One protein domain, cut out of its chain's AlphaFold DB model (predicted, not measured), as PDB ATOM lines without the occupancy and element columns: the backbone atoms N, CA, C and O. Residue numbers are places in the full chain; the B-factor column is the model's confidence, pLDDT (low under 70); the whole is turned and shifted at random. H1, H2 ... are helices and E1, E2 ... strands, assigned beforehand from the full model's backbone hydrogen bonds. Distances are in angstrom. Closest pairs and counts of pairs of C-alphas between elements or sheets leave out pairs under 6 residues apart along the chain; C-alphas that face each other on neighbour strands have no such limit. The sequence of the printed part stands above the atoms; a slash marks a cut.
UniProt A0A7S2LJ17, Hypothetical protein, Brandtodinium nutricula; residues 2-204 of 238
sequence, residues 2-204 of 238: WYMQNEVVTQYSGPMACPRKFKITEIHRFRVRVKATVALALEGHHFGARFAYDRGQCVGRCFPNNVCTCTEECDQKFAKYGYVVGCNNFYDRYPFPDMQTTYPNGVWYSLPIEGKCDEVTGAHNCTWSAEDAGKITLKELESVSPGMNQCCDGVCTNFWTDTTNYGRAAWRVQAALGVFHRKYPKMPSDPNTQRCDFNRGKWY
ATOM      1  N   TRP A   2     138.713 188.681 201.354       93.62
ATOM      2  CA  TRP A   2     138.219 189.725 202.271       93.62
ATOM      3  C   TRP A   2     138.594 189.481 203.742       93.62
ATOM      4  O   TRP A   2     139.144 190.374 204.376       93.62
ATOM      5  N   TYR A   3     138.371 188.262 204.253       92.44
ATOM      6  CA  TYR A   3     138.692 187.904 205.644       92.44
ATOM      7  C   TYR A   3     140.188 188.055 205.939       92.44
ATOM      8  O   TYR A   3     140.568 188.658 206.934       92.44
ATOM      9  N   MET A   4     141.049 187.594 205.026       93.25
ATOM     10  CA  MET A   4     142.497 187.716 205.194       93.25
ATOM     11  C   MET A   4     142.932 189.180 205.306       93.25
ATOM     12  O   MET A   4     143.665 189.532 206.221       93.25
ATOM     13  N   GLN A   5     142.435 190.048 204.424       91.56
ATOM     14  CA  GLN A   5     142.789 191.467 204.442       91.56
ATOM     15  C   GLN A   5     142.276 192.176 205.702       91.56
ATOM     16  O   GLN A   5     143.016 192.918 206.342       91.56
ATOM     17  N   ASN A   6     141.006 191.971 206.046       88.62
ATOM     18  CA  ASN A   6     140.345 192.789 207.056       88.62
ATOM     19  C   ASN A   6     140.553 192.268 208.484       88.62
ATOM     20  O   ASN A   6     140.750 193.071 209.396       88.62
ATOM     21  N   GLU A   7     140.570 190.945 208.664       87.69
ATOM     22  CA  GLU A   7     140.714 190.307 209.975       87.69
ATOM     23  C   GLU A   7     142.138 189.836 210.256       87.69
ATOM     24  O   GLU A   7     142.619 190.018 211.367       87.69
ATOM     25  N   VAL A   8     142.827 189.229 209.285       90.06
ATOM     26  CA  VAL A   8     144.104 188.539 209.558       90.06
ATOM     27  C   VAL A   8     145.318 189.467 209.464       90.06
ATOM     28  O   VAL A   8     146.195 189.427 210.326       90.06
ATOM     29  N   VAL A   9     145.373 190.290 208.416       87.31
ATOM     30  CA  VAL A   9     146.499 191.193 208.084       87.31
ATOM     31  C   VAL A   9     146.257 192.616 208.614       87.31
ATOM     32  O   VAL A   9     147.211 193.300 208.957       87.31
ATOM     33  N   THR A  10     144.974 192.964 208.758       70.06
ATOM     34  CA  THR A  10     144.310 194.097 209.433       70.06
ATOM     35  C   THR A  10     144.231 195.467 208.752       70.06
ATOM     36  O   THR A  10     145.227 196.077 208.373       70.06
ATOM     37  N   GLN A  11     142.977 195.959 208.749       54.75
ATOM     38  CA  GLN A  11     142.532 197.362 208.698       54.75
ATOM     39  C   GLN A  11     141.601 197.719 209.897       54.75
ATOM     40  O   GLN A  11     141.501 198.892 210.245       54.75
ATOM     41  N   TYR A  12     140.935 196.752 210.568       56.19
ATOM     42  CA  TYR A  12     139.938 197.032 211.632       56.19
ATOM     43  C   TYR A  12     140.493 197.307 213.036       56.19
ATOM     44  O   TYR A  12     139.824 197.951 213.838       56.19
ATOM     45  N   SER A  13     141.690 196.824 213.358       49.09
ATOM     46  CA  SER A  13     142.301 196.973 214.689       49.09
ATOM     47  C   SER A  13     143.578 197.816 214.672       49.09
ATOM     48  O   SER A  13     144.374 197.728 215.602       49.09
ATOM     49  N   GLY A  14     143.788 198.608 213.615       62.66
ATOM     50  CA  GLY A  14     144.965 199.459 213.448       62.66
ATOM     51  C   GLY A  14     145.783 199.129 212.191       62.66
ATOM     52  O   GLY A  14     145.221 198.595 211.228       62.66
ATOM     53  N   PRO A  15     147.086 199.481 212.163       66.88
ATOM     54  CA  PRO A  15     147.943 199.248 211.005       66.88
ATOM     55  C   PRO A  15     148.093 197.752 210.715       66.88
ATOM     56  O   PRO A  15     147.777 196.899 211.545       66.88
ATOM     57  N   MET A  16     148.590 197.436 209.521       71.31
ATOM     58  CA  MET A  16     148.816 196.055 209.104       71.31
ATOM     59  C   MET A  16     149.794 195.375 210.066       71.31
ATOM     60  O   MET A  16     150.926 195.830 210.227       71.31
ATOM     61  N   ALA A  17     149.328 194.321 210.734       69.69
ATOM     62  CA  ALA A  17     149.986 193.770 211.911       69.69
ATOM     63  C   ALA A  17     150.813 192.514 211.591       69.69
ATOM     64  O   ALA A  17     150.384 191.629 210.840       69.69
ATOM     65  N   CYS A  18     151.992 192.442 212.214       77.50
ATOM     66  CA  CYS A  18     152.811 191.243 212.372       77.50
ATOM     67  C   CYS A  18     153.049 191.035 213.886       77.50
ATOM     68  O   CYS A  18     153.396 192.002 214.566       77.50
ATOM     69  N   PRO A  19     152.872 189.819 214.437       82.19
ATOM     70  CA  PRO A  19     152.393 188.617 213.756       82.19
ATOM     71  C   PRO A  19     150.939 188.764 213.284       82.19
ATOM     72  O   PRO A  19     150.174 189.571 213.812       82.19
ATOM     73  N   ARG A  20     150.557 187.973 212.277       88.00
ATOM     74  CA  ARG A  20     149.182 187.949 211.760       88.00
ATOM     75  C   ARG A  20     148.197 187.571 212.869       88.00
ATOM     76  O   ARG A  20     148.515 186.738 213.729       88.00
ATOM     77  N   LYS A  21     146.997 188.167 212.858       85.75
ATOM     78  CA  LYS A  21     145.974 187.933 213.893       85.75
ATOM     79  C   LYS A  21     145.699 186.433 214.024       85.75
ATOM     80  O   LYS A  21     145.700 185.695 213.039       85.75
ATOM     81  N   PHE A  22     145.508 185.982 215.263       86.25
ATOM     82  CA  PHE A  22     145.299 184.572 215.616       86.25
ATOM     83  C   PHE A  22     146.425 183.615 215.186       86.25
ATOM     84  O   PHE A  22     146.219 182.404 215.198       86.25
ATOM     85  N   LYS A  23     147.613 184.133 214.829       87.94
ATOM     86  CA  LYS A  23     148.735 183.343 214.292       87.94
ATOM     87  C   LYS A  23     148.349 182.543 213.039       87.94
ATOM     88  O   LYS A  23     148.886 181.464 212.805       87.94
ATOM     89  N   ILE A  24     147.415 183.054 212.236       89.94
ATOM     90  CA  ILE A  24     147.026 182.411 210.978       89.94
ATOM     91  C   ILE A  24     148.182 182.533 209.981       89.94
ATOM     92  O   ILE A  24     148.611 183.639 209.657       89.94
ATOM     93  N   THR A  25     148.662 181.394 209.482       91.81
ATOM     94  CA  THR A  25     149.796 181.300 208.544       91.81
ATOM     95  C   THR A  25     149.453 180.581 207.242       91.81
ATOM     96  O   THR A  25     150.249 180.614 206.305       91.81
ATOM     97  N   GLU A  26     148.278 179.955 207.150       95.69
ATOM     98  CA  GLU A  26     147.881 179.109 206.025       95.69
ATOM     99  C   GLU A  26     146.462 179.429 205.547       95.69
ATOM    100  O   GLU A  26     145.580 179.782 206.330       95.69
ATOM    101  N   ILE A  27     146.244 179.258 204.246       95.62
ATOM    102  CA  ILE A  27     144.934 179.240 203.607       95.62
ATOM    103  C   ILE A  27     144.713 177.822 203.092       95.62
ATOM    104  O   ILE A  27     145.452 177.339 202.232       95.62
ATOM    105  N   HIS A  28     143.684 177.175 203.622       95.31
ATOM    106  CA  HIS A  28     143.269 175.832 203.232       95.31
ATOM    107  C   HIS A  28     142.148 175.921 202.201       95.31
ATOM    108  O   HIS A  28     141.264 176.777 202.301       95.31
ATOM    109  N   ARG A  29     142.193 175.048 201.197       92.69
ATOM    110  CA  ARG A  29     141.159 174.903 200.177       92.69
ATOM    111  C   ARG A  29     140.518 173.539 200.353       92.69
ATOM    112  O   ARG A  29     141.216 172.545 200.485       92.69
ATOM    113  N   PHE A  30     139.193 173.494 200.300       92.56
ATOM    114  CA  PHE A  30     138.429 172.258 200.422       92.56
ATOM    115  C   PHE A  30     137.551 172.058 199.195       92.56
ATOM    116  O   PHE A  30     136.980 173.017 198.668       92.56
ATOM    117  N   ARG A  31     137.400 170.803 198.771       91.69
ATOM    118  CA  ARG A  31     136.324 170.396 197.871       91.69
ATOM    119  C   ARG A  31     135.125 170.022 198.726       91.69
ATOM    120  O   ARG A  31     135.152 169.014 199.423       91.69
ATOM    121  N   VAL A  32     134.073 170.827 198.650       93.50
ATOM    122  CA  VAL A  32     132.844 170.612 199.421       93.50
ATOM    123  C   VAL A  32     131.773 170.021 198.511       93.50
ATOM    124  O   VAL A  32     131.544 170.524 197.410       93.50
ATOM    125  N   ARG A  33     131.114 168.954 198.963       95.19
ATOM    126  CA  ARG A  33     129.892 168.426 198.344       95.19
ATOM    127  C   ARG A  33     128.721 168.787 199.238       95.19
ATOM    128  O   ARG A  33     128.836 168.683 200.454       95.19
ATOM    129  N   VAL A  34     127.614 169.203 198.641       95.81
ATOM    130  CA  VAL A  34     126.421 169.646 199.370       95.81
ATOM    131  C   VAL A  34     125.195 169.015 198.733       95.81
ATOM    132  O   VAL A  34     125.125 168.896 197.509       95.81
ATOM    133  N   LYS A  35     124.222 168.636 199.557       97.06
ATOM    134  CA  LYS A  35     122.887 168.239 199.118       97.06
ATOM    135  C   LYS A  35     121.856 168.851 200.051       97.06
ATOM    136  O   LYS A  35     121.925 168.679 201.266       97.06
ATOM    137  N   ALA A  36     120.907 169.565 199.460       97.12
ATOM    138  CA  ALA A  36     119.786 170.124 200.192       97.12
ATOM    139  C   ALA A  36     118.935 169.003 200.794       97.12
ATOM    140  O   ALA A  36     118.774 167.937 200.190       97.12
ATOM    141  N   THR A  37     118.365 169.257 201.967       98.31
ATOM    142  CA  THR A  37     117.318 168.389 202.503       98.31
ATOM    143  C   THR A  37     116.040 168.537 201.692       98.31
ATOM    144  O   THR A  37     115.846 169.541 201.005       98.31
ATOM    145  N   VAL A  38     115.137 167.559 201.790       97.81
ATOM    146  CA  VAL A  38     113.822 167.642 201.132       97.81
ATOM    147  C   VAL A  38     113.079 168.905 201.574       97.81
ATOM    148  O   VAL A  38     112.563 169.637 200.735       97.81
ATOM    149  N   ALA A  39     113.092 169.204 202.877       97.06
ATOM    150  CA  ALA A  39     112.452 170.393 203.433       97.06
ATOM    151  C   ALA A  39     113.009 171.694 202.834       97.06
ATOM    152  O   ALA A  39     112.241 172.608 202.550       97.06
ATOM    153  N   LEU A  40     114.326 171.774 202.618       96.56
ATOM    154  CA  LEU A  40     114.950 172.951 202.018       96.56
ATOM    155  C   LEU A  40     114.693 173.039 200.505       96.56
ATOM    156  O   LEU A  40     114.341 174.098 199.992       96.56
ATOM    157  N   ALA A  41     114.807 171.913 199.799       96.12
ATOM    158  CA  ALA A  41     114.587 171.844 198.359       96.12
ATOM    159  C   ALA A  41     113.150 172.232 197.969       96.12
ATOM    160  O   ALA A  41     112.954 172.886 196.945       96.12
ATOM    161  N   LEU A  42     112.153 171.898 198.800       95.94
ATOM    162  CA  LEU A  42     110.755 172.309 198.604       95.94
ATOM    163  C   LEU A  42     110.553 173.830 198.696       95.94
ATOM    164  O   LEU A  42     109.656 174.367 198.052       95.94
ATOM    165  N   GLU A  43     111.417 174.545 199.418       94.31
ATOM    166  CA  GLU A  43     111.440 176.014 199.429       94.31
ATOM    167  C   GLU A  43     112.156 176.582 198.179       94.31
ATOM    168  O   GLU A  43     112.201 177.794 197.948       94.31
ATOM    169  N   GLY A  44     112.712 175.730 197.313       94.06
ATOM    170  CA  GLY A  44     113.311 176.105 196.033       94.06
ATOM    171  C   GLY A  44     114.659 176.815 196.154       94.06
ATOM    172  O   GLY A  44     114.901 177.764 195.411       94.06
ATOM    173  N   HIS A  45     115.487 176.404 197.112       93.06
ATOM    174  CA  HIS A  45     116.896 176.793 197.230       93.06
ATOM    175  C   HIS A  45     117.711 175.647 197.853       93.06
ATOM    176  O   HIS A  45     117.139 174.732 198.444       93.06
ATOM    177  N   HIS A  46     119.038 175.664 197.695       95.38
ATOM    178  CA  HIS A  46     119.936 174.603 198.167       95.38
ATOM    179  C   HIS A  46     120.717 174.983 199.423       95.38
ATOM    180  O   HIS A  46     121.183 174.100 200.144       95.38
ATOM    181  N   PHE A  47     120.851 176.282 199.684       97.25
ATOM    182  CA  PHE A  47     121.571 176.806 200.836       97.25
ATOM    183  C   PHE A  47     120.657 177.572 201.785       97.25
ATOM    184  O   PHE A  47     119.820 178.370 201.367       97.25
ATOM    185  N   GLY A  48     120.871 177.368 203.082       97.00
ATOM    186  CA  GLY A  48     120.220 178.156 204.117       97.00
ATOM    187  C   GLY A  48     120.879 179.510 204.357       97.00
ATOM    188  O   GLY A  48     121.831 179.903 203.678       97.00
ATOM    189  N   ALA A  49     120.400 180.220 205.376       96.50
ATOM    190  CA  ALA A  49     121.065 181.434 205.832       96.50
ATOM    191  C   ALA A  49     122.462 181.101 206.374       96.50
ATOM    192  O   ALA A  49     122.621 180.161 207.153       96.50
ATOM    193  N   ARG A  50     123.480 181.891 206.012       96.38
ATOM    194  CA  ARG A  50     124.783 181.811 206.684       96.38
ATOM    195  C   ARG A  50     124.636 182.210 208.147       96.38
ATOM    196  O   ARG A  50     124.305 183.359 208.453       96.38
ATOM    197  N   PHE A  51     124.990 181.292 209.038       96.38
ATOM    198  CA  PHE A  51     125.176 181.589 210.453       96.38
ATOM    199  C   PHE A  51     126.647 181.843 210.775       96.38
ATOM    200  O   PHE A  51     127.561 181.334 210.121       96.38
ATOM    201  N   ALA A  52     126.885 182.687 211.771       93.56
ATOM    202  CA  ALA A  52     128.200 182.858 212.354       93.56
ATOM    203  C   ALA A  52     128.456 181.734 213.361       93.56
ATOM    204  O   ALA A  52     127.550 181.288 214.065       93.56
ATOM    205  N   TYR A  53     129.708 181.295 213.408       91.38
ATOM    206  CA  TYR A  53     130.182 180.301 214.354       91.38
ATOM    207  C   TYR A  53     131.345 180.891 215.132       91.38
ATOM    208  O   TYR A  53     132.235 181.503 214.538       91.38
ATOM    209  N   ASP A  54     131.345 180.675 216.440       84.81
ATOM    210  CA  ASP A  54     132.474 180.970 217.314       84.81
ATOM    211  C   ASP A  54     132.820 179.687 218.077       84.81
ATOM    212  O   ASP A  54     131.944 179.052 218.661       84.81
ATOM    213  N   ARG A  55     134.079 179.242 217.987       79.81
ATOM    214  CA  ARG A  55     134.572 177.974 218.576       79.81
ATOM    215  C   ARG A  55     133.686 176.752 218.283       79.81
ATOM    216  O   ARG A  55     133.473 175.904 219.141       79.81
ATOM    217  N   GLY A  56     133.148 176.673 217.068       82.75
ATOM    218  CA  GLY A  56     132.268 175.577 216.648       82.75
ATOM    219  C   GLY A  56     130.814 175.699 217.120       82.75
ATOM    220  O   GLY A  56     129.986 174.914 216.675       82.75
ATOM    221  N   GLN A  57     130.466 176.701 217.931       85.94
ATOM    222  CA  GLN A  57     129.088 176.970 218.337       85.94
ATOM    223  C   GLN A  57     128.426 177.965 217.383       85.94
ATOM    224  O   GLN A  57     128.993 179.011 217.066       85.94
ATOM    225  N   CYS A  58     127.207 177.655 216.942       92.00
ATOM    226  CA  CYS A  58     126.403 178.568 216.137       92.00
ATOM    227  C   CYS A  58     125.913 179.739 216.997       92.00
ATOM    228  O   CYS A  58     125.229 179.525 217.991       92.00
ATOM    229  N   VAL A  59     126.218 180.977 216.612       92.56
ATOM    230  CA  VAL A  59     125.791 182.195 217.335       92.56
ATOM    231  C   VAL A  59     124.704 182.971 216.578       92.56
ATOM    232  O   VAL A  59     124.480 184.158 216.819       92.56
ATOM    233  N   GLY A  60     124.011 182.292 215.661       94.94
ATOM    234  CA  GLY A  60     122.975 182.870 214.810       94.94
ATOM    235  C   GLY A  60     123.546 183.714 213.671       94.94
ATOM    236  O   GLY A  60     124.722 183.626 213.309       94.94
ATOM    237  N   ARG A  61     122.700 184.541 213.060       95.56
ATOM    238  CA  ARG A  61     123.141 185.569 212.112       95.56
ATOM    239  C   ARG A  61     123.731 186.727 212.895       95.56
ATOM    240  O   ARG A  61     123.096 187.229 213.819       95.56
ATOM    241  N   CYS A  62     124.910 187.177 212.489       93.81
ATOM    242  CA  CYS A  62     125.535 188.371 213.041       93.81
ATOM    243  C   CYS A  62     125.429 189.545 212.073       93.81
ATOM    244  O   CYS A  62     125.444 189.368 210.853       93.81
ATOM    245  N   PHE A  63     125.335 190.729 212.658       93.38
ATOM    246  CA  PHE A  63     125.073 192.010 212.018       93.38
ATOM    247  C   PHE A  63     126.118 193.039 212.493       93.38
ATOM    248  O   PHE A  63     126.912 192.743 213.396       93.38
ATOM    249  N   PRO A  64     126.146 194.254 211.915       89.56
ATOM    250  CA  PRO A  64     126.997 195.336 212.408       89.56
ATOM    251  C   PRO A  64     126.799 195.622 213.895       89.56
ATOM    252  O   PRO A  64     125.767 195.291 214.473       89.56
ATOM    253  N   ASN A  65     127.780 196.285 214.508       87.44
ATOM    254  CA  ASN A  65     127.821 196.566 215.949       87.44
ATOM    255  C   ASN A  65     127.877 195.313 216.829       87.44
ATOM    256  O   ASN A  65     127.513 195.372 218.002       87.44
ATOM    257  N   ASN A  66     128.378 194.195 216.287       86.25
ATOM    258  CA  ASN A  66     128.639 192.981 217.059       86.25
ATOM    259  C   ASN A  66     127.374 192.429 217.742       86.25
ATOM    260  O   ASN A  66     127.438 191.925 218.863       86.25
ATOM    261  N   VAL A  67     126.220 192.525 217.068       92.56
ATOM    262  CA  VAL A  67     124.957 191.929 217.531       92.56
ATOM    263  C   VAL A  67     124.570 190.734 216.670       92.56
ATOM    264  O   VAL A  67     124.740 190.752 215.450       92.56
ATOM    265  N   CYS A  68     124.028 189.697 217.302       94.88
ATOM    266  CA  CYS A  68     123.628 188.459 216.648       94.88
ATOM    267  C   CYS A  68     122.272 187.963 217.165       94.88
ATOM    268  O   CYS A  68     121.792 188.403 218.209       94.88
ATOM    269  N   THR A  69     121.645 187.058 216.419       94.94
ATOM    270  CA  THR A  69     120.330 186.465 216.740       94.94
ATOM    271  C   THR A  69     120.397 185.237 217.637       94.94
ATOM    272  O   THR A  69     119.354 184.772 218.093       94.94
ATOM    273  N   CYS A  70     121.612 184.775 217.945       91.44
ATOM    274  CA  CYS A  70     121.892 183.756 218.945       91.44
ATOM    275  C   CYS A  70     121.480 182.323 218.568       91.44
ATOM    276  O   CYS A  70     120.987 182.053 217.472       91.44
ATOM    277  N   THR A  71     121.804 181.378 219.456       91.31
ATOM    278  CA  THR A  71     121.699 179.926 219.219       91.31
ATOM    279  C   THR A  71     120.278 179.464 218.904       91.31
ATOM    280  O   THR A  71     120.095 178.532 218.130       91.31
ATOM    281  N   GLU A  72     119.272 180.147 219.448       92.69
ATOM    282  CA  GLU A  72     117.855 179.811 219.317       92.69
ATOM    283  C   GLU A  72     117.406 179.842 217.851       92.69
ATOM    284  O   GLU A  72     116.574 179.034 217.432       92.69
ATOM    285  N   GLU A  73     117.996 180.732 217.046       94.81
ATOM    286  CA  GLU A  73     117.745 180.753 215.610       94.81
ATOM    287  C   GLU A  73     118.306 179.522 214.910       94.81
ATOM    288  O   GLU A  73     117.618 178.918 214.083       94.81
ATOM    289  N   CYS A  74     119.539 179.149 215.239       94.81
ATOM    290  CA  CYS A  74     120.166 177.963 214.678       94.81
ATOM    291  C   CYS A  74     119.340 176.721 215.019       94.81
ATOM    292  O   CYS A  74     118.975 175.970 214.119       94.81
ATOM    293  N   ASP A  75     118.975 176.566 216.295       95.06
ATOM    294  CA  ASP A  75     118.205 175.432 216.807       95.06
ATOM    295  C   ASP A  75     116.861 175.312 216.063       95.06
ATOM    296  O   ASP A  75     116.523 174.243 215.549       95.06
ATOM    297  N   GLN A  76     116.125 176.420 215.898       96.25
ATOM    298  CA  GLN A  76     114.857 176.414 215.164       96.25
ATOM    299  C   GLN A  76     115.044 176.069 213.677       96.25
ATOM    300  O   GLN A  76     114.286 175.270 213.115       96.25
ATOM    301  N   LYS A  77     116.025 176.684 213.005       96.88
ATOM    302  CA  LYS A  77     116.216 176.488 211.561       96.88
ATOM    303  C   LYS A  77     116.762 175.100 211.246       96.88
ATOM    304  O   LYS A  77     116.303 174.499 210.276       96.88
ATOM    305  N   PHE A  78     117.657 174.562 212.070       97.25
ATOM    306  CA  PHE A  78     118.168 173.202 211.918       97.25
ATOM    307  C   PHE A  78     117.133 172.139 212.290       97.25
ATOM    308  O   PHE A  78     117.094 171.097 211.641       97.25
ATOM    309  N   ALA A  79     116.221 172.408 213.230       97.69
ATOM    310  CA  ALA A  79     115.080 171.522 213.460       97.69
ATOM    311  C   ALA A  79     114.184 171.405 212.212       97.69
ATOM    312  O   ALA A  79     113.791 170.299 211.840       97.69
ATOM    313  N   LYS A  80     113.898 172.526 211.527       97.12
ATOM    314  CA  LYS A  80     113.058 172.527 210.313       97.12
ATOM    315  C   LYS A  80     113.772 171.930 209.100       97.12
ATOM    316  O   LYS A  80     113.198 171.101 208.403       97.12
ATOM    317  N   TYR A  81     114.982 172.396 208.809       97.75
ATOM    318  CA  TYR A  81     115.651 172.117 207.537       97.75
ATOM    319  C   TYR A  81     116.771 171.086 207.641       97.75
ATOM    320  O   TYR A  81     117.312 170.700 206.611       97.75
ATOM    321  N   GLY A  82     117.134 170.646 208.844       97.94
ATOM    322  CA  GLY A  82     118.380 169.928 209.091       97.94
ATOM    323  C   GLY A  82     119.584 170.865 209.150       97.94
ATOM    324  O   GLY A  82     119.473 172.068 208.917       97.94
ATOM    325  N   TYR A  83     120.754 170.301 209.428       97.81
ATOM    326  CA  TYR A  83     122.044 170.987 209.491       97.81
ATOM    327  C   TYR A  83     122.551 171.348 208.091       97.81
ATOM    328  O   TYR A  83     123.569 170.848 207.626       97.81
ATOM    329  N   VAL A  84     121.801 172.178 207.372       97.69
ATOM    330  CA  VAL A  84     122.092 172.591 205.996       97.69
ATOM    331  C   VAL A  84     123.260 173.569 205.934       97.69
ATOM    332  O   VAL A  84     123.484 174.362 206.850       97.69
ATOM    333  N   VAL A  85     123.987 173.547 204.817       97.50
ATOM    334  CA  VAL A  85     125.017 174.552 204.543       97.50
ATOM    335  C   VAL A  85     124.341 175.905 204.359       97.50
ATOM    336  O   VAL A  85     123.425 176.056 203.549       97.50
ATOM    337  N   GLY A  86     124.800 176.891 205.119       97.25
ATOM    338  CA  GLY A  86     124.360 178.270 204.972       97.25
ATOM    339  C   GLY A  86     125.278 179.026 204.027       97.25
ATOM    340  O   GLY A  86     126.473 178.732 203.968       97.25
ATOM    341  N   CYS A  87     124.754 180.014 203.308       96.50
ATOM    342  CA  CYS A  87     125.582 180.907 202.508       96.50
ATOM    343  C   CYS A  87     125.084 182.353 202.547       96.50
ATOM    344  O   CYS A  87     123.933 182.630 202.889       96.50
ATOM    345  N   ASN A  88     125.979 183.289 202.238       94.75
ATOM    346  CA  ASN A  88     125.601 184.662 201.949       94.75
ATOM    347  C   ASN A  88     126.538 185.309 200.933       94.75
ATOM    348  O   ASN A  88     127.764 185.231 201.066       94.75
ATOM    349  N   ASN A  89     125.957 185.977 199.938       94.69
ATOM    350  CA  ASN A  89     126.718 186.772 198.988       94.69
ATOM    351  C   ASN A  89     127.001 188.162 199.556       94.69
ATOM    352  O   ASN A  89     126.157 188.775 200.209       94.69
ATOM    353  N   PHE A  90     128.177 188.707 199.261       94.44
ATOM    354  CA  PHE A  90     128.543 190.050 199.709       94.44
ATOM    355  C   PHE A  90     127.763 191.138 198.970       94.44
ATOM    356  O   PHE A  90     127.491 192.187 199.550       94.44
ATOM    357  N   TYR A  91     127.364 190.889 197.720       94.06
ATOM    358  CA  TYR A  91     126.525 191.819 196.967       94.06
ATOM    359  C   TYR A  91     125.105 191.948 197.548       94.06
ATOM    360  O   TYR A  91     124.508 193.014 197.420       94.06
ATOM    361  N   ASP A  92     124.593 190.915 198.234       93.50
ATOM    362  CA  ASP A  92     123.268 190.929 198.881       93.50
ATOM    363  C   ASP A  92     123.244 191.762 200.172       93.50
ATOM    364  O   ASP A  92     122.173 192.065 200.696       93.50
ATOM    365  N   ARG A  93     124.423 192.132 200.692       94.38
ATOM    366  CA  ARG A  93     124.598 192.948 201.903       94.38
ATOM    367  C   ARG A  93     123.829 192.410 203.118       94.38
ATOM    368  O   ARG A  93     123.189 193.156 203.860       94.38
ATOM    369  N   TYR A  94     123.835 191.091 203.292       93.12
ATOM    370  CA  TYR A  94     123.065 190.433 204.340       93.12
ATOM    371  C   TYR A  94     123.618 189.044 204.683       93.12
ATOM    372  O   TYR A  94     124.059 188.346 203.775       93.12
ATOM    373  N   PRO A  95     123.545 188.586 205.951       89.62
ATOM    374  CA  PRO A  95     123.277 189.389 207.151       89.62
ATOM    375  C   PRO A  95     124.458 190.308 207.511       89.62
ATOM    376  O   PRO A  95     124.250 191.400 208.030       89.62
ATOM    377  N   PHE A  96     125.678 189.893 207.159       89.50
ATOM    378  CA  PHE A  96     126.894 190.704 207.158       89.50
ATOM    379  C   PHE A  96     127.801 190.235 206.003       89.50
ATOM    380  O   PHE A  96     127.868 189.024 205.760       89.50
ATOM    381  N   PRO A  97     128.540 191.124 205.316       90.25
ATOM    382  CA  PRO A  97     128.556 192.587 205.473       90.25
ATOM    383  C   PRO A  97     127.215 193.210 205.074       90.25
ATOM    384  O   PRO A  97     126.521 192.643 204.244       90.25
ATOM    385  N   ASP A  98     126.843 194.345 205.663       90.88
ATOM    386  CA  ASP A  98     125.639 195.124 205.313       90.88
ATOM    387  C   ASP A  98     125.948 196.316 204.385       90.88
ATOM    388  O   ASP A  98     125.075 197.085 203.986       90.88
ATOM    389  N   MET A  99     127.216 196.439 204.003       91.44
ATOM    390  CA  MET A  99     127.746 197.474 203.134       91.44
ATOM    391  C   MET A  99     128.461 196.863 201.932       91.44
ATOM    392  O   MET A  99     128.855 195.695 201.924       91.44
ATOM    393  N   GLN A 100     128.671 197.686 200.907       94.12
ATOM    394  CA  GLN A 100     129.489 197.298 199.768       94.12
ATOM    395  C   GLN A 100     130.932 197.036 200.217       94.12
ATOM    396  O   GLN A 100     131.540 197.868 200.888       94.12
ATOM    397  N   THR A 101     131.499 195.903 199.801       93.62
ATOM    398  CA  THR A 101     132.913 195.591 200.045       93.62
ATOM    399  C   THR A 101     133.733 195.698 198.765       93.62
ATOM    400  O   THR A 101     133.197 195.591 197.659       93.62
ATOM    401  N   THR A 102     135.054 195.810 198.914       95.19
ATOM    402  CA  THR A 102     136.014 195.714 197.800       95.19
ATOM    403  C   THR A 102     136.105 194.321 197.177       95.19
ATOM    404  O   THR A 102     136.755 194.150 196.150       95.19
ATOM    405  N   TYR A 103     135.428 193.328 197.761       94.81
ATOM    406  CA  TYR A 103     135.316 191.959 197.262       94.81
ATOM    407  C   TYR A 103     133.839 191.653 196.939       94.81
ATOM    408  O   TYR A 103     133.231 190.821 197.613       94.81
ATOM    409  N   PRO A 104     133.227 192.317 195.938       93.19
ATOM    410  CA  PRO A 104     131.776 192.279 195.698       93.19
ATOM    411  C   PRO A 104     131.222 190.870 195.444       93.19
ATOM    412  O   PRO A 104     130.101 190.570 195.842       93.19
ATOM    413  N   ASN A 105     132.030 189.997 194.840       91.75
ATOM    414  CA  ASN A 105     131.667 188.612 194.524       91.75
ATOM    415  C   ASN A 105     132.056 187.628 195.641       91.75
ATOM    416  O   ASN A 105     132.069 186.419 195.429       91.75
ATOM    417  N   GLY A 106     132.450 188.132 196.814       92.75
ATOM    418  CA  GLY A 106     132.732 187.296 197.970       92.75
ATOM    419  C   GLY A 106     131.479 186.550 198.419       92.75
ATOM    420  O   GLY A 106     130.387 187.116 198.455       92.75
ATOM    421  N   VAL A 107     131.655 185.285 198.782       94.56
ATOM    422  CA  VAL A 107     130.609 184.466 199.391       94.56
ATOM    423  C   VAL A 107     131.169 183.872 200.670       94.56
ATOM    424  O   VAL A 107     132.311 183.400 200.706       94.56
ATOM    425  N   TRP A 108     130.368 183.900 201.725       94.06
ATOM    426  CA  TRP A 108     130.641 183.146 202.936       94.06
ATOM    427  C   TRP A 108     129.718 181.955 203.039       94.06
ATOM    428  O   TRP A 108     128.551 182.032 202.666       94.06
ATOM    429  N   TYR A 109     130.263 180.879 203.595       95.44
ATOM    430  CA  TYR A 109     129.540 179.654 203.878       95.44
ATOM    431  C   TYR A 109     129.633 179.331 205.365       95.44
ATOM    432  O   TYR A 109     130.640 179.630 206.012       95.44
ATOM    433  N   SER A 110     128.591 178.704 205.896       95.75
ATOM    434  CA  SER A 110     128.601 178.068 207.208       95.75
ATOM    435  C   SER A 110     128.371 176.574 207.048       95.75
ATOM    436  O   SER A 110     127.403 176.160 206.411       95.75
ATOM    437  N   LEU A 111     129.269 175.782 207.627       95.81
ATOM    438  CA  LEU A 111     129.331 174.330 207.490       95.81
ATOM    439  C   LEU A 111     129.098 173.699 208.879       95.81
ATOM    440  O   LEU A 111     130.075 173.488 209.601       95.81
ATOM    441  N   PRO A 112     127.838 173.469 209.305       96.00
ATOM    442  CA  PRO A 112     127.534 172.868 210.610       96.00
ATOM    443  C   PRO A 112     128.124 171.460 210.697       96.00
ATOM    444  O   PRO A 112     127.842 170.626 209.835       96.00
ATOM    445  N   ILE A 113     128.935 171.176 211.718       94.62
ATOM    446  CA  ILE A 113     129.640 169.890 211.826       94.62
ATOM    447  C   ILE A 113     128.672 168.709 211.955       94.62
ATOM    448  O   ILE A 113     128.946 167.629 211.446       94.62
ATOM    449  N   GLU A 114     127.504 168.942 212.546       95.81
ATOM    450  CA  GLU A 114     126.420 167.977 212.723       95.81
ATOM    451  C   GLU A 114     125.751 167.571 211.399       95.81
ATOM    452  O   GLU A 114     125.035 166.574 211.346       95.81
ATOM    453  N   GLY A 115     125.969 168.341 210.327       97.31
ATOM    454  CA  GLY A 115     125.543 168.007 208.967       97.31
ATOM    455  C   GLY A 115     126.617 167.311 208.131       97.31
ATOM    456  O   GLY A 115     126.341 166.969 206.977       97.31
ATOM    457  N   LYS A 116     127.834 167.140 208.669       97.69
ATOM    458  CA  LYS A 116     128.955 166.526 207.955       97.69
ATOM    459  C   LYS A 116     128.809 165.004 207.934       97.69
ATOM    460  O   LYS A 116     128.609 164.383 208.972       97.69
ATOM    461  N   CYS A 117     129.007 164.398 206.770       97.81
ATOM    462  CA  CYS A 117     129.069 162.947 206.595       97.81
ATOM    463  C   CYS A 117     130.043 162.572 205.468       97.81
ATOM    464  O   CYS A 117     130.492 163.445 204.723       97.81
ATOM    465  N   ASP A 118     130.374 161.287 205.335       96.81
ATOM    466  CA  ASP A 118     131.278 160.814 204.276       96.81
ATOM    467  C   ASP A 118     130.566 160.771 202.914       96.81
ATOM    468  O   ASP A 118     131.073 161.281 201.909       96.81
ATOM    469  N   GLU A 119     129.334 160.253 202.896       97.31
ATOM    470  CA  GLU A 119     128.488 160.153 201.706       97.31
ATOM    471  C   GLU A 119     127.227 161.004 201.849       97.31
ATOM    472  O   GLU A 119     126.306 160.669 202.588       97.31
ATOM    473  N   VAL A 120     127.168 162.121 201.123       98.19
ATOM    474  CA  VAL A 120     126.094 163.112 201.267       98.19
ATOM    475  C   VAL A 120     124.741 162.569 200.788       98.19
ATOM    476  O   VAL A 120     124.525 162.366 199.591       98.19
ATOM    477  N   THR A 121     123.786 162.422 201.708       98.38
ATOM    478  CA  THR A 121     122.448 161.871 201.417       98.38
ATOM    479  C   THR A 121     121.364 162.934 201.255       98.38
ATOM    480  O   THR A 121     120.414 162.713 200.499       98.38
ATOM    481  N   GLY A 122     121.520 164.103 201.886       98.00
ATOM    482  CA  GLY A 122     120.466 165.113 202.033       98.00
ATOM    483  C   GLY A 122     119.538 164.844 203.226       98.00
ATOM    484  O   GLY A 122     118.471 165.444 203.319       98.00
ATOM    485  N   ALA A 123     119.903 163.938 204.137       98.44
ATOM    486  CA  ALA A 123     119.218 163.796 205.421       98.44
ATOM    487  C   ALA A 123     119.539 164.985 206.344       98.44
ATOM    488  O   ALA A 123     120.531 165.686 206.146       98.44
ATOM    489  N   HIS A 124     118.731 165.203 207.387       98.31
ATOM    490  CA  HIS A 124     118.904 166.346 208.297       98.31
ATOM    491  C   HIS A 124     120.292 166.415 208.954       98.31
ATOM    492  O   HIS A 124     120.759 167.506 209.255       98.31
ATOM    493  N   ASN A 125     120.953 165.276 209.146       98.31
ATOM    494  CA  ASN A 125     122.287 165.134 209.735       98.31
ATOM    495  C   ASN A 125     123.376 164.764 208.708       98.31
ATOM    496  O   ASN A 125     124.463 164.348 209.087       98.31
ATOM    497  N   CYS A 126     123.084 164.838 207.407       98.44
ATOM    498  CA  CYS A 126     124.027 164.459 206.357       98.44
ATOM    499  C   CYS A 126     123.764 165.274 205.085       98.44
ATOM    500  O   CYS A 126     123.176 164.805 204.106       98.44
ATOM    501  N   THR A 127     124.178 166.537 205.135       98.31
ATOM    502  CA  THR A 127     123.912 167.562 204.113       98.31
ATOM    503  C   THR A 127     125.175 167.994 203.374       98.31
ATOM    504  O   THR A 127     125.072 168.546 202.277       98.31
ATOM    505  N   TRP A 128     126.367 167.740 203.926       97.94
ATOM    506  CA  TRP A 128     127.622 168.073 203.262       97.94
ATOM    507  C   TRP A 128     128.777 167.141 203.618       97.94
ATOM    508  O   TRP A 128     128.783 166.464 204.641       97.94
ATOM    509  N   SER A 129     129.785 167.138 202.752       97.56
ATOM    510  CA  SER A 129     131.087 166.526 202.997       97.56
ATOM    511  C   SER A 129     132.190 167.459 202.511       97.56
ATOM    512  O   SER A 129     131.946 168.349 201.689       97.56
ATOM    513  N   ALA A 130     133.403 167.296 203.034       95.56
ATOM    514  CA  ALA A 130     134.557 168.064 202.591       95.56
ATOM    515  C   ALA A 130     135.805 167.193 202.512       95.56
ATOM    516  O   ALA A 130     136.084 166.410 203.417       95.56
ATOM    517  N   GLU A 131     136.557 167.404 201.442       94.50
ATOM    518  CA  GLU A 131     137.843 166.781 201.155       94.50
ATOM    519  C   GLU A 131     138.909 167.884 201.095       94.50
ATOM    520  O   GLU A 131     138.653 168.958 200.535       94.50
ATOM    521  N   ASP A 132     140.083 167.649 201.687       94.25
ATOM    522  CA  ASP A 132     141.214 168.572 201.556       94.25
ATOM    523  C   ASP A 132     141.605 168.708 200.076       94.25
ATOM    524  O   ASP A 132     141.785 167.725 199.360       94.25
ATOM    525  N   ALA A 133     141.699 169.946 199.602       93.31
ATOM    526  CA  ALA A 133     142.058 170.284 198.226       93.31
ATOM    527  C   ALA A 133     143.313 171.171 198.192       93.31
ATOM    528  O   ALA A 133     143.463 172.050 197.324       93.31
ATOM    529  N   GLY A 134     144.212 170.923 199.146       94.81
ATOM    530  CA  GLY A 134     145.492 171.577 199.294       94.81
ATOM    531  C   GLY A 134     145.452 172.856 200.122       94.81
ATOM    532  O   GLY A 134     144.421 173.482 200.365       94.81
ATOM    533  N   LYS A 135     146.649 173.299 200.493       96.88
ATOM    534  CA  LYS A 135     146.887 174.537 201.235       96.88
ATOM    535  C   LYS A 135     148.056 175.342 200.682       96.88
ATOM    536  O   LYS A 135     149.005 174.784 200.112       96.88
ATOM    537  N   ILE A 136     148.005 176.650 200.895       97.44
ATOM    538  CA  ILE A 136     149.112 177.581 200.653       97.44
ATOM    539  C   ILE A 136     149.416 178.344 201.939       97.44
ATOM    540  O   ILE A 136     148.525 178.614 202.742       97.44
ATOM    541  N   THR A 137     150.673 178.698 202.142       96.31
ATOM    542  CA  THR A 137     151.103 179.555 203.247       96.31
ATOM    543  C   THR A 137     150.936 181.025 202.870       96.31
ATOM    544  O   THR A 137     150.984 181.396 201.694       96.31
ATOM    545  N   LEU A 138     150.795 181.893 203.871       93.94
ATOM    546  CA  LEU A 138     150.827 183.337 203.654       93.94
ATOM    547  C   LEU A 138     152.160 183.788 203.056       93.94
ATOM    548  O   LEU A 138     152.154 184.633 202.174       93.94
ATOM    549  N   LYS A 139     153.277 183.155 203.434       93.75
ATOM    550  CA  LYS A 139     154.595 183.426 202.846       93.75
ATOM    551  C   LYS A 139     154.641 183.120 201.343       93.75
ATOM    552  O   LYS A 139     155.174 183.918 200.577       93.75
ATOM    553  N   GLU A 140     154.073 181.991 200.906       96.50
ATOM    554  CA  GLU A 140     153.943 181.651 199.476       96.50
ATOM    555  C   GLU A 140     153.047 182.646 198.728       96.50
ATOM    556  O   GLU A 140     153.308 182.956 197.569       96.50
ATOM    557  N   LEU A 141     151.988 183.141 199.375       96.62
ATOM    558  CA  LEU A 141     151.087 184.121 198.776       96.62
ATOM    559  C   LEU A 141     151.725 185.509 198.678       96.62
ATOM    560  O   LEU A 141     151.619 186.168 197.653       96.62
ATOM    561  N   GLU A 142     152.392 185.957 199.732       95.00
ATOM    562  CA  GLU A 142     152.980 187.292 199.842       95.00
ATOM    563  C   GLU A 142     154.233 187.461 198.972       95.00
ATOM    564  O   GLU A 142     154.523 188.574 198.523       95.00
ATOM    565  N   SER A 143     154.934 186.364 198.661       96.00
ATOM    566  CA  SER A 143     156.106 186.366 197.776       96.00
ATOM    567  C   SER A 143     155.781 186.679 196.313       96.00
ATOM    568  O   SER A 143     156.686 187.021 195.556       96.00
ATOM    569  N   VAL A 144     154.505 186.630 195.905       97.50
ATOM    570  CA  VAL A 144     154.086 187.025 194.543       97.50
ATOM    571  C   VAL A 144     154.176 188.534 194.312       97.50
ATOM    572  O   VAL A 144     154.075 188.992 193.178       97.50
ATOM    573  N   SER A 145     154.316 189.315 195.384       96.69
ATOM    574  CA  SER A 145     154.459 190.766 195.326       96.69
ATOM    575  C   SER A 145     155.430 191.232 196.410       96.69
ATOM    576  O   SER A 145     154.993 191.872 197.375       96.69
ATOM    577  N   PRO A 146     156.736 190.935 196.262       95.31
ATOM    578  CA  PRO A 146     157.755 191.438 197.172       95.31
ATOM    579  C   PRO A 146     157.644 192.958 197.298       95.31
ATOM    580  O   PRO A 146     157.243 193.657 196.362       95.31
ATOM    581  N   GLY A 147     157.950 193.476 198.477       91.88
ATOM    582  CA  GLY A 147     157.813 194.898 198.753       91.88
ATOM    583  C   GLY A 147     158.735 195.354 199.861       91.88
ATOM    584  O   GLY A 147     159.540 194.583 200.362       91.88
ATOM    585  N   MET A 148     158.596 196.618 200.241       87.06
ATOM    586  CA  MET A 148     159.293 197.212 201.392       87.06
ATOM    587  C   MET A 148     158.321 197.580 202.513       87.06
ATOM    588  O   MET A 148     158.720 197.800 203.650       87.06
ATOM    589  N   ASN A 149     157.029 197.630 202.192       75.31
ATOM    590  CA  ASN A 149     155.966 197.959 203.123       75.31
ATOM    591  C   ASN A 149     155.419 196.630 203.661       75.31
ATOM    592  O   ASN A 149     155.254 195.707 202.881       75.31
ATOM    593  N   GLN A 150     155.148 196.511 204.961       83.69
ATOM    594  CA  GLN A 150     154.704 195.275 205.642       83.69
ATOM    595  C   GLN A 150     155.710 194.124 205.638       83.69
ATOM    596  O   GLN A 150     155.756 193.318 204.712       83.69
ATOM    597  N   CYS A 151     156.442 194.001 206.740       86.50
ATOM    598  CA  CYS A 151     157.432 192.955 206.931       86.50
ATOM    599  C   CYS A 151     157.017 192.034 208.075       86.50
ATOM    600  O   CYS A 151     156.932 192.484 209.216       86.50
ATOM    601  N   CYS A 152     156.792 190.756 207.781       84.50
ATOM    602  CA  CYS A 152     156.631 189.714 208.793       84.50
ATOM    603  C   CYS A 152     157.815 188.747 208.681       84.50
ATOM    604  O   CYS A 152     158.167 188.327 207.580       84.50
ATOM    605  N   ASP A 153     158.442 188.405 209.810       83.44
ATOM    606  CA  ASP A 153     159.546 187.433 209.880       83.44
ATOM    607  C   ASP A 153     160.694 187.720 208.889       83.44
ATOM    608  O   ASP A 153     161.237 186.823 208.244       83.44
ATOM    609  N   GLY A 154     161.037 189.003 208.726       85.75
ATOM    610  CA  GLY A 154     162.102 189.456 207.824       85.75
ATOM    611  C   GLY A 154     161.748 189.440 206.332       85.75
ATOM    612  O   GLY A 154     162.609 189.737 205.510       85.75
ATOM    613  N   VAL A 155     160.500 189.126 205.963       89.25
ATOM    614  CA  VAL A 155     160.020 189.146 204.574       89.25
ATOM    615  C   VAL A 155     158.986 190.249 204.402       89.25
ATOM    616  O   VAL A 155     157.981 190.285 205.110       89.25
ATOM    617  N   CYS A 156     159.232 191.138 203.442       91.25
ATOM    618  CA  CYS A 156     158.398 192.303 203.177       91.25
ATOM    619  C   CYS A 156     157.548 192.130 201.906       91.25
ATOM    620  O   CYS A 156     157.997 191.529 200.924       91.25
ATOM    621  N   THR A 157     156.319 192.657 201.897       93.50
ATOM    622  CA  THR A 157     155.356 192.415 200.808       93.50
ATOM    623  C   THR A 157     154.396 193.574 200.546       93.50
ATOM    624  O   THR A 157     153.688 194.054 201.425       93.50
ATOM    625  N   ASN A 158     154.243 193.949 199.276       93.62
ATOM    626  CA  ASN A 158     153.213 194.904 198.856       93.62
ATOM    627  C   ASN A 158     151.859 194.226 198.556       93.62
ATOM    628  O   ASN A 158     150.940 194.862 198.040       93.62
ATOM    629  N   PHE A 159     151.701 192.931 198.855       94.56
ATOM    630  CA  PHE A 159     150.490 192.183 198.510       94.56
ATOM    631  C   PHE A 159     149.211 192.811 199.093       94.56
ATOM    632  O   PHE A 159     148.170 192.847 198.432       94.56
ATOM    633  N   TRP A 160     149.282 193.366 200.306       92.62
ATOM    634  CA  TRP A 160     148.114 193.906 201.010       92.62
ATOM    635  C   TRP A 160     147.930 195.427 200.893       92.62
ATOM    636  O   TRP A 160     146.994 195.956 201.483       92.62
ATOM    637  N   THR A 161     148.769 196.143 200.136       90.75
ATOM    638  CA  THR A 161     148.611 197.599 199.925       90.75
ATOM    639  C   THR A 161     147.368 197.912 199.096       90.75
ATOM    640  O   THR A 161     146.946 197.068 198.310       90.75
ATOM    641  N   ASP A 162     146.802 199.116 199.221       92.00
ATOM    642  CA  ASP A 162     145.599 199.566 198.497       92.00
ATOM    643  C   ASP A 162     144.358 198.714 198.814       92.00
ATOM    644  O   ASP A 162     143.729 198.091 197.949       92.00
ATOM    645  N   THR A 163     144.013 198.633 200.100       90.94
ATOM    646  CA  THR A 163     142.925 197.786 200.618       90.94
ATOM    647  C   THR A 163     141.536 198.190 200.108       90.94
ATOM    648  O   THR A 163     140.638 197.343 200.046       90.94
ATOM    649  N   THR A 164     141.373 199.454 199.706       91.38
ATOM    650  CA  THR A 164     140.129 200.053 199.195       91.38
ATOM    651  C   THR A 164     139.974 199.950 197.671       91.38
ATOM    652  O   THR A 164     138.911 200.261 197.140       91.38
ATOM    653  N   ASN A 165     140.999 199.482 196.948       95.25
ATOM    654  CA  ASN A 165     140.980 199.397 195.488       95.25
ATOM    655  C   ASN A 165     140.393 198.052 195.006       95.25
ATOM    656  O   ASN A 165     140.942 196.982 195.281       95.25
ATOM    657  N   TYR A 166     139.297 198.108 194.240       96.38
ATOM    658  CA  TYR A 166     138.607 196.929 193.689       96.38
ATOM    659  C   TYR A 166     139.483 196.100 192.740       96.38
ATOM    660  O   TYR A 166     139.477 194.872 192.813       96.38
ATOM    661  N   GLY A 167     140.272 196.750 191.878       97.38
ATOM    662  CA  GLY A 167     141.193 196.068 190.967       97.38
ATOM    663  C   GLY A 167     142.283 195.305 191.720       97.38
ATOM    664  O   GLY A 167     142.569 194.152 191.406       97.38
ATOM    665  N   ARG A 168     142.828 195.896 192.790       96.19
ATOM    666  CA  ARG A 168     143.793 195.225 193.676       96.19
ATOM    667  C   ARG A 168     143.150 194.075 194.446       96.19
ATOM    668  O   ARG A 168     143.767 193.022 194.574       96.19
ATOM    669  N   ALA A 169     141.909 194.222 194.905       96.00
ATOM    670  CA  ALA A 169     141.166 193.138 195.549       96.00
ATOM    671  C   ALA A 169     140.937 191.945 194.606       96.00
ATOM    672  O   ALA A 169     141.216 190.805 194.987       96.00
ATOM    673  N   ALA A 170     140.518 192.204 193.364       96.38
ATOM    674  CA  ALA A 170     140.387 191.183 192.327       96.38
ATOM    675  C   ALA A 170     141.737 190.516 192.014       96.38
ATOM    676  O   ALA A 170     141.831 189.289 191.996       96.38
ATOM    677  N   TRP A 171     142.804 191.309 191.867       97.56
ATOM    678  CA  TRP A 171     144.160 190.796 191.668       97.56
ATOM    679  C   TRP A 171     144.616 189.885 192.817       97.56
ATOM    680  O   TRP A 171     145.164 188.824 192.543       97.56
ATOM    681  N   ARG A 172     144.340 190.213 194.090       96.75
ATOM    682  CA  ARG A 172     144.695 189.341 195.233       96.75
ATOM    683  C   ARG A 172     144.002 187.983 195.167       96.75
ATOM    684  O   ARG A 172     144.611 186.973 195.515       96.75
ATOM    685  N   VAL A 173     142.738 187.948 194.734       95.31
ATOM    686  CA  VAL A 173     142.015 186.683 194.510       95.31
ATOM    687  C   VAL A 173     142.712 185.876 193.417       95.31
ATOM    688  O   VAL A 173     143.054 184.721 193.649       95.31
ATOM    689  N   GLN A 174     143.000 186.496 192.270       95.94
ATOM    690  CA  GLN A 174     143.676 185.827 191.155       95.94
ATOM    691  C   GLN A 174     145.092 185.363 191.513       95.94
ATOM    692  O   GLN A 174     145.495 184.262 191.151       95.94
ATOM    693  N   ALA A 175     145.837 186.153 192.283       97.06
ATOM    694  CA  ALA A 175     147.158 185.784 192.766       97.06
ATOM    695  C   ALA A 175     147.095 184.546 193.674       97.06
ATOM    696  O   ALA A 175     147.882 183.620 193.483       97.06
ATOM    697  N   ALA A 176     146.125 184.480 194.595       96.06
ATOM    698  CA  ALA A 176     145.911 183.300 195.432       96.06
ATOM    699  C   ALA A 176     145.565 182.057 194.598       96.06
ATOM    700  O   ALA A 176     146.197 181.014 194.775       96.06
ATOM    701  N   LEU A 177     144.631 182.176 193.647       94.94
ATOM    702  CA  LEU A 177     144.298 181.089 192.718       94.94
ATOM    703  C   LEU A 177     145.521 180.651 191.896       94.94
ATOM    704  O   LEU A 177     145.757 179.458 191.731       94.94
ATOM    705  N   GLY A 178     146.355 181.595 191.454       96.12
ATOM    706  CA  GLY A 178     147.595 181.317 190.733       96.12
ATOM    707  C   GLY A 178     148.627 180.552 191.568       96.12
ATOM    708  O   GLY A 178     149.271 179.641 191.050       96.12
ATOM    709  N   VAL A 179     148.774 180.871 192.859       97.12
ATOM    710  CA  VAL A 179     149.642 180.105 193.776       97.12
ATOM    711  C   VAL A 179     149.103 178.684 193.954       97.12
ATOM    712  O   VAL A 179     149.870 177.730 193.831       97.12
ATOM    713  N   PHE A 180     147.791 178.526 194.167       96.19
ATOM    714  CA  PHE A 180     147.161 177.205 194.238       96.19
ATOM    715  C   PHE A 180     147.356 176.400 192.954       96.19
ATOM    716  O   PHE A 180     147.713 175.231 193.031       96.19
ATOM    717  N   HIS A 181     147.162 177.006 191.783       95.56
ATOM    718  CA  HIS A 181     147.321 176.323 190.501       95.56
ATOM    719  C   HIS A 181     148.765 175.861 190.273       95.56
ATOM    720  O   HIS A 181     148.984 174.716 189.895       95.56
ATOM    721  N   ARG A 182     149.760 176.704 190.578       96.56
ATOM    722  CA  ARG A 182     151.176 176.308 190.484       96.56
ATOM    723  C   ARG A 182     151.524 175.164 191.435       96.56
ATOM    724  O   ARG A 182     152.269 174.269 191.055       96.56
ATOM    725  N   LYS A 183     150.995 175.193 192.662       97.19
ATOM    726  CA  LYS A 183     151.276 174.177 193.686       97.19
ATOM    727  C   LYS A 183     150.512 172.867 193.453       97.19
ATOM    728  O   LYS A 183     151.037 171.798 193.742       97.19
ATOM    729  N   TYR A 184     149.302 172.945 192.903       95.50
ATOM    730  CA  TYR A 184     148.404 171.814 192.657       95.50
ATOM    731  C   TYR A 184     147.889 171.824 191.203       95.50
ATOM    732  O   TYR A 184     146.690 172.005 190.977       95.50
ATOM    733  N   PRO A 185     148.757 171.599 190.196       94.81
ATOM    734  CA  PRO A 185     148.417 171.794 188.779       94.81
ATOM    735  C   PRO A 185     147.365 170.816 188.241       94.81
ATOM    736  O   PRO A 185     146.725 171.093 187.233       94.81
ATOM    737  N   LYS A 186     147.166 169.675 188.915       93.19
ATOM    738  CA  LYS A 186     146.144 168.676 188.561       93.19
ATOM    739  C   LYS A 186     144.748 169.020 189.092       93.19
ATOM    740  O   LYS A 186     143.785 168.349 188.735       93.19
ATOM    741  N   MET A 187     144.633 170.015 189.973       88.56
ATOM    742  CA  MET A 187     143.349 170.472 190.499       88.56
ATOM    743  C   MET A 187     142.827 171.648 189.664       88.56
ATOM    744  O   MET A 187     143.632 172.437 189.163       88.56
ATOM    745  N   PRO A 188     141.497 171.825 189.553       85.06
ATOM    746  CA  PRO A 188     140.922 173.012 188.932       85.06
ATOM    747  C   PRO A 188     141.493 174.300 189.544       85.06
ATOM    748  O   PRO A 188     141.623 174.425 190.769       85.06
ATOM    749  N   SER A 189     141.870 175.241 188.678       75.50
ATOM    750  CA  SER A 189     142.395 176.552 189.071       75.50
ATOM    751  C   SER A 189     141.305 177.410 189.702       75.50
ATOM    752  O   SER A 189     141.535 177.995 190.758       75.50
ATOM    753  N   ASP A 190     140.119 177.420 189.095       74.69
ATOM    754  CA  ASP A 190     138.908 178.005 189.653       74.69
ATOM    755  C   ASP A 190     138.060 176.893 190.290       74.69
ATOM    756  O   ASP A 190     137.585 175.994 189.581       74.69
ATOM    757  N   PRO A 191     137.896 176.874 191.623       65.38
ATOM    758  CA  PRO A 191     136.897 176.013 192.219       65.38
ATOM    759  C   PRO A 191     135.552 176.550 191.742       65.38
ATOM    760  O   PRO A 191     135.159 177.617 192.182       65.38
ATOM    761  N   ASN A 192     134.863 175.838 190.848       63.75
ATOM    762  CA  ASN A 192     133.495 176.156 190.439       63.75
ATOM    763  C   ASN A 192     132.601 176.261 191.688       63.75
ATOM    764  O   ASN A 192     132.035 175.267 192.150       63.75
ATOM    765  N   THR A 193     132.562 177.442 192.308       68.94
ATOM    766  CA  THR A 193     131.846 177.655 193.553       68.94
ATOM    767  C   THR A 193     130.388 177.650 193.178       68.94
ATOM    768  O   THR A 193     129.936 178.554 192.472       68.94
ATOM    769  N   GLN A 194     129.665 176.629 193.641       73.25
ATOM    770  CA  GLN A 194     128.220 176.591 193.516       73.25
ATOM    771  C   GLN A 194     127.671 177.956 193.927       73.25
ATOM    772  O   GLN A 194     128.033 178.481 194.982       73.25
ATOM    773  N   ARG A 195     126.848 178.565 193.072       87.19
ATOM    774  CA  ARG A 195     126.276 179.874 193.369       87.19
ATOM    775  C   ARG A 195     125.452 179.765 194.650       87.19
ATOM    776  O   ARG A 195     124.601 178.886 194.759       87.19
ATOM    777  N   CYS A 196     125.696 180.670 195.591       93.38
ATOM    778  CA  CYS A 196     124.849 180.819 196.764       93.38
ATOM    779  C   CYS A 196     123.456 181.272 196.311       93.38
ATOM    780  O   CYS A 196     123.276 182.415 195.886       93.38
ATOM    781  N   ASP A 197     122.494 180.352 196.367       95.44
ATOM    782  CA  ASP A 197     121.099 180.558 195.966       95.44
ATOM    783  C   ASP A 197     120.172 180.850 197.155       95.44
ATOM    784  O   ASP A 197     118.947 180.833 197.010       95.44
ATOM    785  N   PHE A 198     120.757 181.136 198.324       95.94
ATOM    786  CA  PHE A 198     120.023 181.510 199.523       95.94
ATOM    787  C   PHE A 198     119.025 182.633 199.221       95.94
ATOM    788  O   PHE A 198     119.386 183.716 198.757       95.94
ATOM    789  N   ASN A 199     117.754 182.380 199.532       94.25
ATOM    790  CA  ASN A 199     116.680 183.337 199.331       94.25
ATOM    791  C   ASN A 199     116.145 183.823 200.681       94.25
ATOM    792  O   ASN A 199     115.370 183.134 201.349       94.25
ATOM    793  N   ARG A 200     116.517 185.055 201.051       93.56
ATOM    794  CA  ARG A 200     116.087 185.681 202.309       93.56
ATOM    795  C   ARG A 200     114.567 185.708 202.463       93.56
ATOM    796  O   ARG A 200     114.094 185.401 203.547       93.56
ATOM    797  N   GLY A 201     113.818 186.075 201.423       92.19
ATOM    798  CA  GLY A 201     112.363 186.239 201.512       92.19
ATOM    799  C   GLY A 201     111.626 184.925 201.770       92.19
ATOM    800  O   GLY A 201     110.657 184.899 202.521       92.19
ATOM    801  N   LYS A 202     112.126 183.819 201.210       92.06
ATOM    802  CA  LYS A 202     111.578 182.483 201.479       92.06
ATOM    803  C   LYS A 202     111.999 181.949 202.845       92.06
ATOM    804  O   LYS A 202     111.202 181.365 203.568       92.06
ATOM    805  N   TRP A 203     113.254 182.173 203.225       93.69
ATOM    806  CA  TRP A 203     113.776 181.676 204.495       93.69
ATOM    807  C   TRP A 203     113.258 182.465 205.713       93.69
ATOM    808  O   TRP A 203     113.059 181.895 206.793       93.69
ATOM    809  N   TYR A 204     113.038 183.770 205.537       92.44
ATOM    810  CA  TYR A 204     112.512 184.720 206.514       92.44
ATOM    811  C   TYR A 204     111.290 185.436 205.934       92.44
ATOM    812  O   TYR A 204     111.391 186.575 205.481       92.44
TER     813      TYR A 204
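AT A GLANCE: This is residues 2 to 204 of the 238 residues of the protein "Hypothetical protein" of Brandtodinium nutricula (UniProt A0A7S2LJ17). What does the model look like? A long ribbon of two antiparallel strands, E1 and E4, runs along one side and joins two ends: H5, H4, H1 and the hairpin E5 and E6 at one, H2 and H3 with long loops at the other. The small antiparallel hairpin E2 and E3 lies between, and residues 184 to 199 run from H5 back to H6 at the end of H2 and H3. What is it made of? The printed part has 203 residues with six named helices and six named strands, in the order H1 E1 H2 H3 E2 E3 E4 H4 E5 E6 H5 H6; under half of the residues are in named elements, and the class is mixed, helices and strands. It is compact, with a radius of gyration of the C-alphas of 18.1 A and spans of 54 by 42 by 29 A.

HOW THE PARTS SIT: How do the long strands pair? E1, residues 26 to 34, and E4, residues 128 to 137, are antiparallel neighbours at 160 degrees, with N 27 and O 136 within hydrogen-bond range at 2.8 A. E4 bends by 54 degrees at residue 134. What lies near the end of E4? The closest C-alphas of E4 and H5, residues 166 to 183, are those of Ile 136 and Phe 180, 6.7 A apart; with residues 175 to 179 alone H5 touches H4, residues 138 to 142, closest at the C-alphas of Leu 141 and Ala 176, 6.2 A. H1, residues 2 to 10, and H5 are near each other, with 5 pairs of C-alphas within 10 A. E5, residues 146 to 152, and E6, residues 155 to 157, form an antiparallel hairpin at 123 degrees, with N 155 and O 152 within hydrogen-bond range at 2.9 A. What of the remaining parts? E2, residues 86 to 89, and E3, residues 107 to 110, form an antiparallel hairpin at 165 degrees, with N 88 and O 108 within hydrogen-bond range at 2.9 A. H2, residues 38 to 42, and H3, residues 71 to 81, only just touch, with 3 pairs of C-alphas within 8 A, the closest those of Ala 39 and Tyr 81, 5.5 A. H6, residues 200 to 203, touches no helix. How are the helix backbones formed? Every O i to N i+4 pair is within hydrogen-bond range in H2, H3, H4 and H5, and 3 of 5 are in H1; H6 is too short for such a pair.

IN THESE COORDINATES: Where do the long elements run? E4 measures 26.1 A from first to last C-alpha, E1 24.4 A, H5 26.0 A and H3 15.3 A. Which points anchor them? C-alpha 26, where E1 begins, is at (147.881, 179.109, 206.025), and C-alpha 183, where H5 ends, is at (151.276, 174.177, 193.686).

THE WHOLE: How large is it? The two C-alphas farthest apart, those of Leu 42 and Gly 154, are 54.9 A apart. Which links are long? H1 to E1, H2 to H3, E2 to E3, E3 to E4 and H5 to H6 are long links, and the printed part has no cut. Where is confidence low? Residues 11 to 15, residue 17 and residues 191 to 193 are under 70, while the mean pLDDT of the printed part is 91.7.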